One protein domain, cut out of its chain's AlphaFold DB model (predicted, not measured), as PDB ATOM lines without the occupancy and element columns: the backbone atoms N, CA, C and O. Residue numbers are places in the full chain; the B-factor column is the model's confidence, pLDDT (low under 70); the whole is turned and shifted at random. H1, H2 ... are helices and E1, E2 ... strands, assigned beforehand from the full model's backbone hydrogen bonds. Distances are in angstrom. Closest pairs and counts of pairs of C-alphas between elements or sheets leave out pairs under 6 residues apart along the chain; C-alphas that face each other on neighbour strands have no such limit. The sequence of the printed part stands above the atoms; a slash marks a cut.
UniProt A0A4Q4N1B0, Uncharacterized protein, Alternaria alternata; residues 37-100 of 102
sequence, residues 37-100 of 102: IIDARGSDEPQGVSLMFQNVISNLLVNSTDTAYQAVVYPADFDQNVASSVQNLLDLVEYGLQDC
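AT A GLANCE: This is residues 37 to 100 of the 102 residues of an uncharacterized protein of Alternaria alternata (UniProt A0A4Q4N1B0). A small parallel sheet, E1 beside E2, lies between two helices, the shorter H1 on one side and the longer H2 on the other, in a flat layout; residues 94 to 100 stick out. The 64 printed residues include E1, H1, E2 and H2 in chain order, of mixed class. The whole is only just compact, close to loose, with a radius of gyration of the C-alphas of 12.7 A and spans of 37 by 30 by 11 A.

HOW THE PARTS SIT: E1, residues 37 to 39, and E2, residues 68 to 71, are parallel at 13 degrees; N 37 and O 68 are within hydrogen-bond range at 2.8 A. With H1, residues 54 to 63, they form a strand-helix-strand unit, parallel neighbour strands joined through a helix, with a right-handed crossover. The closest C-alphas of H1 and E2, Leu 61 and Ala 68, are 7.3 A apart. H2, residues 83 to 99, is near E2; the closest C-alphas of H2 and E1, Leu 89 and Ile 38, are 7.8 A apart. H1 and H2 are apart. In both helices every O i to N i+4 pair is within hydrogen-bond range.

IN THESE COORDINATES: E1 begins at C-alpha 37 (-25.102, -3.274, 2.426) and spans 6.7 A; E2 spans 10.4 A. H1 spans 14.1 A, and H2 spans 24.5 A, ending at C-alpha 99 (-36.021, 6.784, -1.262).

THE WHOLE: The farthest C-alphas, Thr 65 and Asp 79, are 37.5 A apart. The printed part has no cut. The links E1 to H1 and E2 to H2 are long. No printed residue is under 70 in pLDDT.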
ATOM      1  N   ILE A  37     -25.447  -2.029   1.752       92.94
ATOM      2  CA  ILE A  37     -25.102  -3.274   2.426       92.94
ATOM      3  C   ILE A  37     -25.668  -3.211   3.838       92.94
ATOM      4  O   ILE A  37     -25.338  -2.300   4.600       92.94
ATOM      5  N   ILE A  38     -26.485  -4.202   4.182       95.25
ATOM      6  CA  ILE A  38     -27.061  -4.361   5.514       95.25
ATOM      7  C   ILE A  38     -26.581  -5.689   6.093       95.25
ATOM      8  O   ILE A  38     -26.699  -6.726   5.439       95.25
ATOM      9  N   ASP A  39     -26.048  -5.664   7.311       96.62
ATOM     10  CA  ASP A  39     -25.643  -6.869   8.034       96.62
ATOM     11  C   ASP A  39     -26.191  -6.895   9.464       96.62
ATOM     12  O   ASP A  39     -26.457  -5.865  10.087       96.62
ATOM     13  N   ALA A  40     -26.349  -8.106   9.990       96.81
ATOM     14  CA  ALA A  40     -26.666  -8.347  11.387       96.81
ATOM     15  C   ALA A  40     -25.484  -9.064  12.043       96.81
ATOM     16  O   ALA A  40     -24.983 -10.064  11.526       96.81
ATOM     17  N   ARG A  41     -25.055  -8.537  13.189       97.81
ATOM     18  CA  ARG A  41     -23.984  -9.112  14.009       97.81
ATOM     19  C   ARG A  41     -24.419 -10.388  14.725       97.81
ATOM     20  O   ARG A  41     -25.606 -10.681  14.749       97.81
ATOM     21  N   GLY A  42     -23.489 -11.144  15.292       96.56
ATOM     22  CA  GLY A  42     -23.763 -12.295  16.156       96.56
ATOM     23  C   GLY A  42     -23.990 -11.908  17.621       96.56
ATOM     24  O   GLY A  42     -23.790 -10.757  18.010       96.56
ATOM     25  N   SER A  43     -24.393 -12.879  18.444       96.69
ATOM     26  CA  SER A  43     -24.539 -12.669  19.889       96.69
ATOM     27  C   SER A  43     -23.231 -12.215  20.534       96.69
ATOM     28  O   SER A  43     -22.171 -12.748  20.218       96.69
ATOM     29  N   ASP A  44     -23.337 -11.260  21.456       96.31
ATOM     30  CA  ASP A  44     -22.227 -10.638  22.192       96.31
ATOM     31  C   ASP A  44     -21.223  -9.866  21.312       96.31
ATOM     32  O   ASP A  44     -20.194  -9.384  21.786       96.31
ATOM     33  N   GLU A  45     -21.524  -9.677  20.022       97.38
ATOM     34  CA  GLU A  45     -20.751  -8.769  19.181       97.38
ATOM     35  C   GLU A  45     -21.104  -7.300  19.502       97.38
ATOM     36  O   GLU A  45     -22.261  -6.974  19.803       97.38
ATOM     37  N   PRO A  46     -20.137  -6.369  19.411       96.00
ATOM     38  CA  PRO A  46     -20.406  -4.942  19.566       96.00
ATOM     39  C   PRO A  46     -21.271  -4.408  18.415       96.00
ATOM     40  O   PRO A  46     -21.192  -4.889  17.287       96.00
ATOM     41  N   GLN A  47     -22.075  -3.370  18.674       97.06
ATOM     42  CA  GLN A  47     -22.878  -2.729  17.626       97.06
ATOM     43  C   GLN A  47     -21.977  -2.153  16.521       97.06
ATOM     44  O   GLN A  47     -21.129  -1.300  16.780       97.06
ATOM     45  N   GLY A  48     -22.206  -2.596  15.284       94.88
ATOM     46  CA  GLY A  48     -21.409  -2.243  14.113       94.88
ATOM     47  C   GLY A  48     -21.343  -3.410  13.130       94.88
ATOM     48  O   GLY A  48     -22.226  -4.266  13.140       94.88
ATOM     49  N   VAL A  49     -20.281  -3.435  12.322       95.75
ATOM     50  CA  VAL A  49     -20.012  -4.511  11.357       95.75
ATOM     51  C   VAL A  49     -19.735  -5.817  12.089       95.75
ATOM     52  O   VAL A  49     -18.814  -5.874  12.912       95.75
ATOM     53  N   SER A  50     -20.477  -6.871  11.742       96.94
ATOM     54  CA  SER A  50     -20.228  -8.214  12.261       96.94
ATOM     55  C   SER A  50     -18.793  -8.646  11.986       96.94
ATOM     56  O   SER A  50     -18.290  -8.470  10.870       96.94
ATOM     57  N   LEU A  51     -18.149  -9.293  12.964       95.62
ATOM     58  CA  LEU A  51     -16.781  -9.806  12.818       95.62
ATOM     59  C   LEU A  51     -16.664 -10.772  11.630       95.62
ATOM     60  O   LEU A  51     -15.613 -10.851  10.995       95.62
ATOM     61  N   MET A  52     -17.765 -11.438  11.274       95.94
ATOM     62  CA  MET A  52     -17.849 -12.332  10.122       95.94
ATOM     63  C   MET A  52     -17.665 -11.634   8.771       95.94
ATOM     64  O   MET A  52     -17.164 -12.251   7.828       95.94
ATOM     65  N   PHE A  53     -18.057 -10.362   8.659       96.81
ATOM     66  CA  PHE A  53     -18.111  -9.639   7.385       96.81
ATOM     67  C   PHE A  53     -17.130  -8.467   7.289       96.81
ATOM     68  O   PHE A  53     -17.004  -7.890   6.208       96.81
ATOM     69  N   GLN A  54     -16.386  -8.146   8.356       94.19
ATOM     70  CA  GLN A  54     -15.482  -6.984   8.413       94.19
ATOM     71  C   GLN A  54     -14.562  -6.855   7.198       94.19
ATOM     72  O   GLN A  54     -14.510  -5.794   6.580       94.19
ATOM     73  N   ASN A  55     -13.883  -7.937   6.810       94.69
ATOM     74  CA  ASN A  55     -12.960  -7.902   5.674       94.69
ATOM     75  C   ASN A  55     -13.678  -7.635   4.347       94.69
ATOM     76  O   ASN A  55     -13.195  -6.864   3.521       94.69
ATOM     77  N   VAL A  56     -14.833  -8.268   4.129       93.69
ATOM     78  CA  VAL A  56     -15.587  -8.124   2.877       93.69
ATOM     79  C   VAL A  56     -16.172  -6.719   2.779       93.69
ATOM     80  O   VAL A  56     -15.974  -6.050   1.768       93.69
ATOM     81  N   ILE A  57     -16.817  -6.240   3.842       93.25
ATOM     82  CA  ILE A  57     -17.438  -4.912   3.876       93.25
ATOM     83  C   ILE A  57     -16.375  -3.817   3.778       93.25
ATOM     84  O   ILE A  57     -16.524  -2.906   2.968       93.25
ATOM     85  N   SER A  58     -15.260  -3.929   4.506       92.31
ATOM     86  CA  SER A  58     -14.164  -2.959   4.399       92.31
ATOM     87  C   SER A  58     -13.601  -2.889   2.978       92.31
ATOM     88  O   SER A  58     -13.352  -1.797   2.475       92.31
ATOM     89  N   ASN A  59     -13.415  -4.031   2.310       92.62
ATOM     90  CA  ASN A  59     -12.914  -4.047   0.936       92.62
ATOM     91  C   ASN A  59     -13.920  -3.449  -0.055       92.62
ATOM     92  O   ASN A  59     -13.512  -2.770  -0.994       92.62
ATOM     93  N   LEU A  60     -15.220  -3.678   0.135       90.81
ATOM     94  CA  LEU A  60     -16.257  -3.093  -0.720       90.81
ATOM     95  C   LEU A  60     -16.321  -1.571  -0.563       90.81
ATOM     96  O   LEU A  60     -16.334  -0.865  -1.567       90.81
ATOM     97  N   LEU A  61     -16.275  -1.069   0.672       89.81
ATOM     98  CA  LEU A  61     -16.342   0.367   0.962       89.81
ATOM     99  C   LEU A  61     -15.090   1.140   0.520       89.81
ATOM    100  O   LEU A  61     -15.178   2.326   0.225       89.81
ATOM    101  N   VAL A  62     -13.921   0.494   0.461       89.25
ATOM    102  CA  VAL A  62     -12.693   1.124  -0.061       89.25
ATOM    103  C   VAL A  62     -12.667   1.137  -1.594       89.25
ATOM    104  O   VAL A  62     -12.124   2.066  -2.189       89.25
ATOM    105  N   ASN A  63     -13.245   0.121  -2.241       85.31
ATOM    106  CA  ASN A  63     -13.195  -0.036  -3.698       85.31
ATOM    107  C   ASN A  63     -14.366   0.625  -4.439       85.31
ATOM    108  O   ASN A  63     -14.318   0.726  -5.664       85.31
ATOM    109  N   SER A  64     -15.410   1.052  -3.726       80.06
ATOM    110  CA  SER A  64     -16.621   1.630  -4.302       80.06
ATOM    111  C   SER A  64     -16.993   2.919  -3.581       80.06
ATOM    112  O   SER A  64     -17.158   2.929  -2.365       80.06
ATOM    113  N   THR A  65     -17.169   4.006  -4.336       76.19
ATOM    114  CA  THR A  65     -17.807   5.239  -3.838       76.19
ATOM    115  C   THR A  65     -19.330   5.160  -3.876       76.19
ATOM    116  O   THR A  65     -20.003   6.005  -3.295       76.19
ATOM    117  N   ASP A  66     -19.858   4.131  -4.537       82.06
ATOM    118  CA  ASP A  66     -21.272   3.982  -4.864       82.06
ATOM    119  C   ASP A  66     -21.890   2.881  -4.000       82.06
ATOM    120  O   ASP A  66     -22.756   2.127  -4.431       82.06
ATOM    121  N   THR A  67     -21.402   2.704  -2.772       82.12
ATOM    122  CA  THR A  67     -21.928   1.698  -1.846       82.12
ATOM    123  C   THR A  67     -21.953   2.251  -0.434       82.12
ATOM    124  O   THR A  67     -20.964   2.789   0.056       82.12
ATOM    125  N   ALA A  68     -23.100   2.114   0.222       87.69
ATOM    126  CA  ALA A  68     -23.300   2.513   1.603       87.69
ATOM    127  C   ALA A  68     -23.363   1.277   2.499       87.69
ATOM    128  O   ALA A  68     -23.701   0.179   2.057       87.69
ATOM    129  N   TYR A  69     -23.060   1.463   3.778       91.38
ATOM    130  CA  TYR A  69     -23.133   0.412   4.781       91.38
ATOM    131  C   TYR A  69     -24.016   0.850   5.945       91.38
ATOM    132  O   TYR A  69     -23.908   1.985   6.411       91.38
ATOM    133  N   GLN A  70     -24.851  -0.066   6.431       93.62
ATOM    134  CA  GLN A  70     -25.686   0.143   7.602       93.62
ATOM    135  C   GLN A  70     -25.791  -1.141   8.431       93.62
ATOM    136  O   GLN A  70     -26.222  -2.180   7.941       93.62
ATOM    137  N   ALA A  71     -25.449  -1.051   9.714       96.12
ATOM    138  CA  ALA A  71     -25.625  -2.153  10.655       96.12
ATOM    139  C   ALA A  71     -27.088  -2.253  11.106       96.12
ATOM    140  O   ALA A  71     -27.699  -1.223  11.423       96.12
ATOM    141  N   VAL A  72     -27.608  -3.476  11.243       97.19
ATOM    142  CA  VAL A  72     -28.879  -3.722  11.938       97.19
ATOM    143  C   VAL A  72     -28.708  -3.440  13.431       97.19
ATOM    144  O   VAL A  72     -27.762  -3.901  14.083       97.19
ATOM    145  N   VAL A  73     -29.632  -2.662  13.986       97.38
ATOM    146  CA  VAL A  73     -29.618  -2.236  15.388       97.38
ATOM    147  C   VAL A  73     -30.536  -3.129  16.207       97.38
ATOM    148  O   VAL A  73     -31.753  -3.120  16.042       97.38
ATOM    149  N   TYR A  74     -29.941  -3.894  17.118       97.12
ATOM    150  CA  TYR A  74     -30.648  -4.775  18.047       97.12
ATOM    151  C   TYR A  74     -29.726  -5.166  19.220       97.12
ATOM    152  O   TYR A  74     -28.534  -4.870  19.149       97.12
ATOM    153  N   PRO A  75     -30.220  -5.794  20.306       96.12
ATOM    154  CA  PRO A  75     -29.398  -6.124  21.480       96.12
ATOM    155  C   PRO A  75     -28.265  -7.127  21.221       96.12
ATOM    156  O   PRO A  75     -27.180  -6.958  21.770       96.12
ATOM    157  N   ALA A  76     -28.488  -8.119  20.350       95.81
ATOM    158  CA  ALA A  76     -27.571  -9.238  20.104       95.81
ATOM    159  C   ALA A  76     -27.127  -9.954  21.389       95.81
ATOM    160  O   ALA A  76     -25.958 -10.277  21.570       95.81
ATOM    161  N   ASP A  77     -28.062 -10.188  22.303       94.88
ATOM    162  CA  ASP A  77     -27.809 -10.957  23.514       94.88
ATOM    163  C   ASP A  77     -27.851 -12.475  23.248       94.88
ATOM    164  O   ASP A  77     -28.120 -12.956  22.139       94.88
ATOM    165  N   PHE A  78     -27.543 -13.254  24.286       96.25
ATOM    166  CA  PHE A  78     -27.648 -14.711  24.244       96.25
ATOM    167  C   PHE A  78     -29.089 -15.220  24.382       96.25
ATOM    168  O   PHE A  78     -29.315 -16.403  24.138       96.25
ATOM    169  N   ASP A  79     -30.058 -14.351  24.688       96.00
ATOM    170  CA  ASP A  79     -31.476 -14.719  24.790       96.00
ATOM    171  C   ASP A  79     -32.104 -14.981  23.408       96.00
ATOM    172  O   ASP A  79     -33.225 -15.483  23.318       96.00
ATOM    173  N   GLN A  80     -31.372 -14.687  22.321       93.19
ATOM    174  CA  GLN A  80     -31.769 -14.929  20.926       93.19
ATOM    175  C   GLN A  80     -33.079 -14.231  20.534       93.19
ATOM    176  O   GLN A  80     -33.762 -14.638  19.589       93.19
ATOM    177  N   ASN A  81     -33.446 -13.156  21.232       95.88
ATOM    178  CA  ASN A  81     -34.616 -12.376  20.867       95.88
ATOM    179  C   ASN A  81     -34.283 -11.422  19.713       95.88
ATOM    180  O   ASN A  81     -33.816 -10.300  19.904       95.88
ATOM    181  N   VAL A  82     -34.569 -11.870  18.494       95.62
ATOM    182  CA  VAL A  82     -34.281 -11.127  17.259       95.62
ATOM    183  C   VAL A  82     -35.446 -10.258  16.772       95.62
ATOM    184  O   VAL A  82     -35.380  -9.714  15.673       95.62
ATOM    185  N   ALA A  83     -36.516 -10.089  17.557       97.50
ATOM    186  CA  ALA A  83     -37.711  -9.365  17.109       97.50
ATOM    187  C   ALA A  83     -37.403  -7.915  16.687       97.50
ATOM    188  O   ALA A  83     -37.826  -7.471  15.620       97.50
ATOM    189  N   SER A  84     -36.605  -7.198  17.483       96.94
ATOM    190  CA  SER A  84     -36.168  -5.835  17.153       96.94
ATOM    191  C   SER A  84     -35.212  -5.789  15.959       96.94
ATOM    192  O   SER A  84     -35.275  -4.844  15.178       96.94
ATOM    193  N   SER A  85     -34.387  -6.825  15.767       96.62
ATOM    194  CA  SER A  85     -33.515  -6.958  14.592       96.62
ATOM    195  C   SER A  85     -34.320  -7.065  13.304       96.62
ATOM    196  O   SER A  85     -33.986  -6.418  12.316       96.62
ATOM    197  N   VAL A  86     -35.372  -7.888  13.307       97.56
ATOM    198  CA  VAL A  86     -36.233  -8.074  12.136       97.56
ATOM    199  C   VAL A  86     -36.951  -6.773  11.803       97.56
ATOM    200  O   VAL A  86     -36.935  -6.365  10.646       97.56
ATOM    201  N   GLN A  87     -37.517  -6.089  12.803       97.56
ATOM    202  CA  GLN A  87     -38.192  -4.812  12.568       97.56
ATOM    203  C   GLN A  87     -37.228  -3.760  12.012       97.56
ATOM    204  O   GLN A  87     -37.525  -3.146  10.998       97.56
ATOM    205  N   ASN A  88     -36.044  -3.611  12.613       97.00
ATOM    206  CA  ASN A  88     -35.067  -2.639  12.138       97.00
ATOM    207  C   ASN A  88     -34.613  -2.924  10.697       97.00
ATOM    208  O   ASN A  88     -34.490  -1.996   9.906       97.00
ATOM    209  N   LEU A  89     -34.403  -4.194  10.338       96.44
ATOM    210  CA  LEU A  89     -34.075  -4.575   8.964       96.44
ATOM    211  C   LEU A  89     -35.199  -4.206   7.985       96.44
ATOM    212  O   LEU A  89     -34.918  -3.676   6.913       96.44
ATOM    213  N   LEU A  90     -36.456  -4.483   8.345       96.31
ATOM    214  CA  LEU A  90     -37.608  -4.132   7.512       96.31
ATOM    215  C   LEU A  90     -37.714  -2.617   7.322       96.31
ATOM    216  O   LEU A  90     -37.875  -2.177   6.189       96.31
ATOM    217  N   ASP A  91     -37.534  -1.839   8.390       94.81
ATOM    218  CA  ASP A  91     -37.567  -0.374   8.330       94.81
ATOM    219  C   ASP A  91     -36.470   0.172   7.400       94.81
ATOM    220  O   ASP A  91     -36.721   1.079   6.610       94.81
ATOM    221  N   LEU A  92     -35.257  -0.397   7.450       92.12
ATOM    222  CA  LEU A  92     -34.149  -0.006   6.570       92.12
ATOM    223  C   LEU A  92     -34.454  -0.294   5.096       92.12
ATOM    224  O   LEU A  92     -34.196   0.550   4.240       92.12
ATOM    225  N   VAL A  93     -35.010  -1.471   4.799       90.81
ATOM    226  CA  VAL A  93     -35.378  -1.851   3.428       90.81
ATOM    227  C   VAL A  93     -36.534  -0.995   2.920       90.81
ATOM    228  O   VAL A  93     -36.475  -0.506   1.795       90.81
ATOM    229  N   GLU A  94     -37.570  -0.784   3.731       91.12
ATOM    230  CA  GLU A  94     -38.714   0.045   3.357       91.12
ATOM    231  C   GLU A  94     -38.288   1.494   3.111       91.12
ATOM    232  O   GLU A  94     -38.635   2.059   2.077       91.12
ATOM    233  N   TYR A  95     -37.473   2.065   4.000       86.62
ATOM    234  CA  TYR A  95     -36.910   3.400   3.821       86.62
ATOM    235  C   TYR A  95     -36.075   3.493   2.535       86.62
ATOM    236  O   TYR A  95     -36.257   4.416   1.744       86.62
ATOM    237  N   GLY A  96     -35.214   2.505   2.274       84.69
ATOM    238  CA  GLY A  96     -34.413   2.454   1.051       84.69
ATOM    239  C   GLY A  96     -35.260   2.378  -0.224       84.69
ATOM    240  O   GLY A  96     -34.969   3.077  -1.192       84.69
ATOM    241  N   LEU A  97     -36.336   1.586  -0.217       85.00
ATOM    242  CA  LEU A  97     -37.269   1.479  -1.344       85.00
ATOM    243  C   LEU A  97     -38.121   2.740  -1.527       85.00
ATOM    244  O   LEU A  97     -38.450   3.083  -2.657       85.00
ATOM    245  N   GLN A  98     -38.484   3.431  -0.445       84.69
ATOM    246  CA  GLN A  98     -39.182   4.717  -0.524       84.69
ATOM    247  C   GLN A  98     -38.276   5.803  -1.120       84.69
ATOM    248  O   GLN A  98     -38.728   6.581  -1.961       84.69
ATOM    249  N   ASP A  99     -36.996   5.825  -0.739       77.38
ATOM    250  CA  ASP A  99     -36.021   6.784  -1.262       77.38
ATOM    251  C   ASP A  99     -35.609   6.467  -2.713       77.38
ATOM    252  O   ASP A  99     -35.434   7.394  -3.511       77.38
ATOM    253  N   CYS A 100     -35.474   5.179  -3.059       78.62
ATOM    254  CA  CYS A 100     -34.991   4.660  -4.346       78.62
ATOM    255  C   CYS A 100     -35.698   3.329  -4.731       78.62
ATOM    256  O   CYS A 100     -35.149   2.254  -4.492       78.62
TER     257      CYS A 100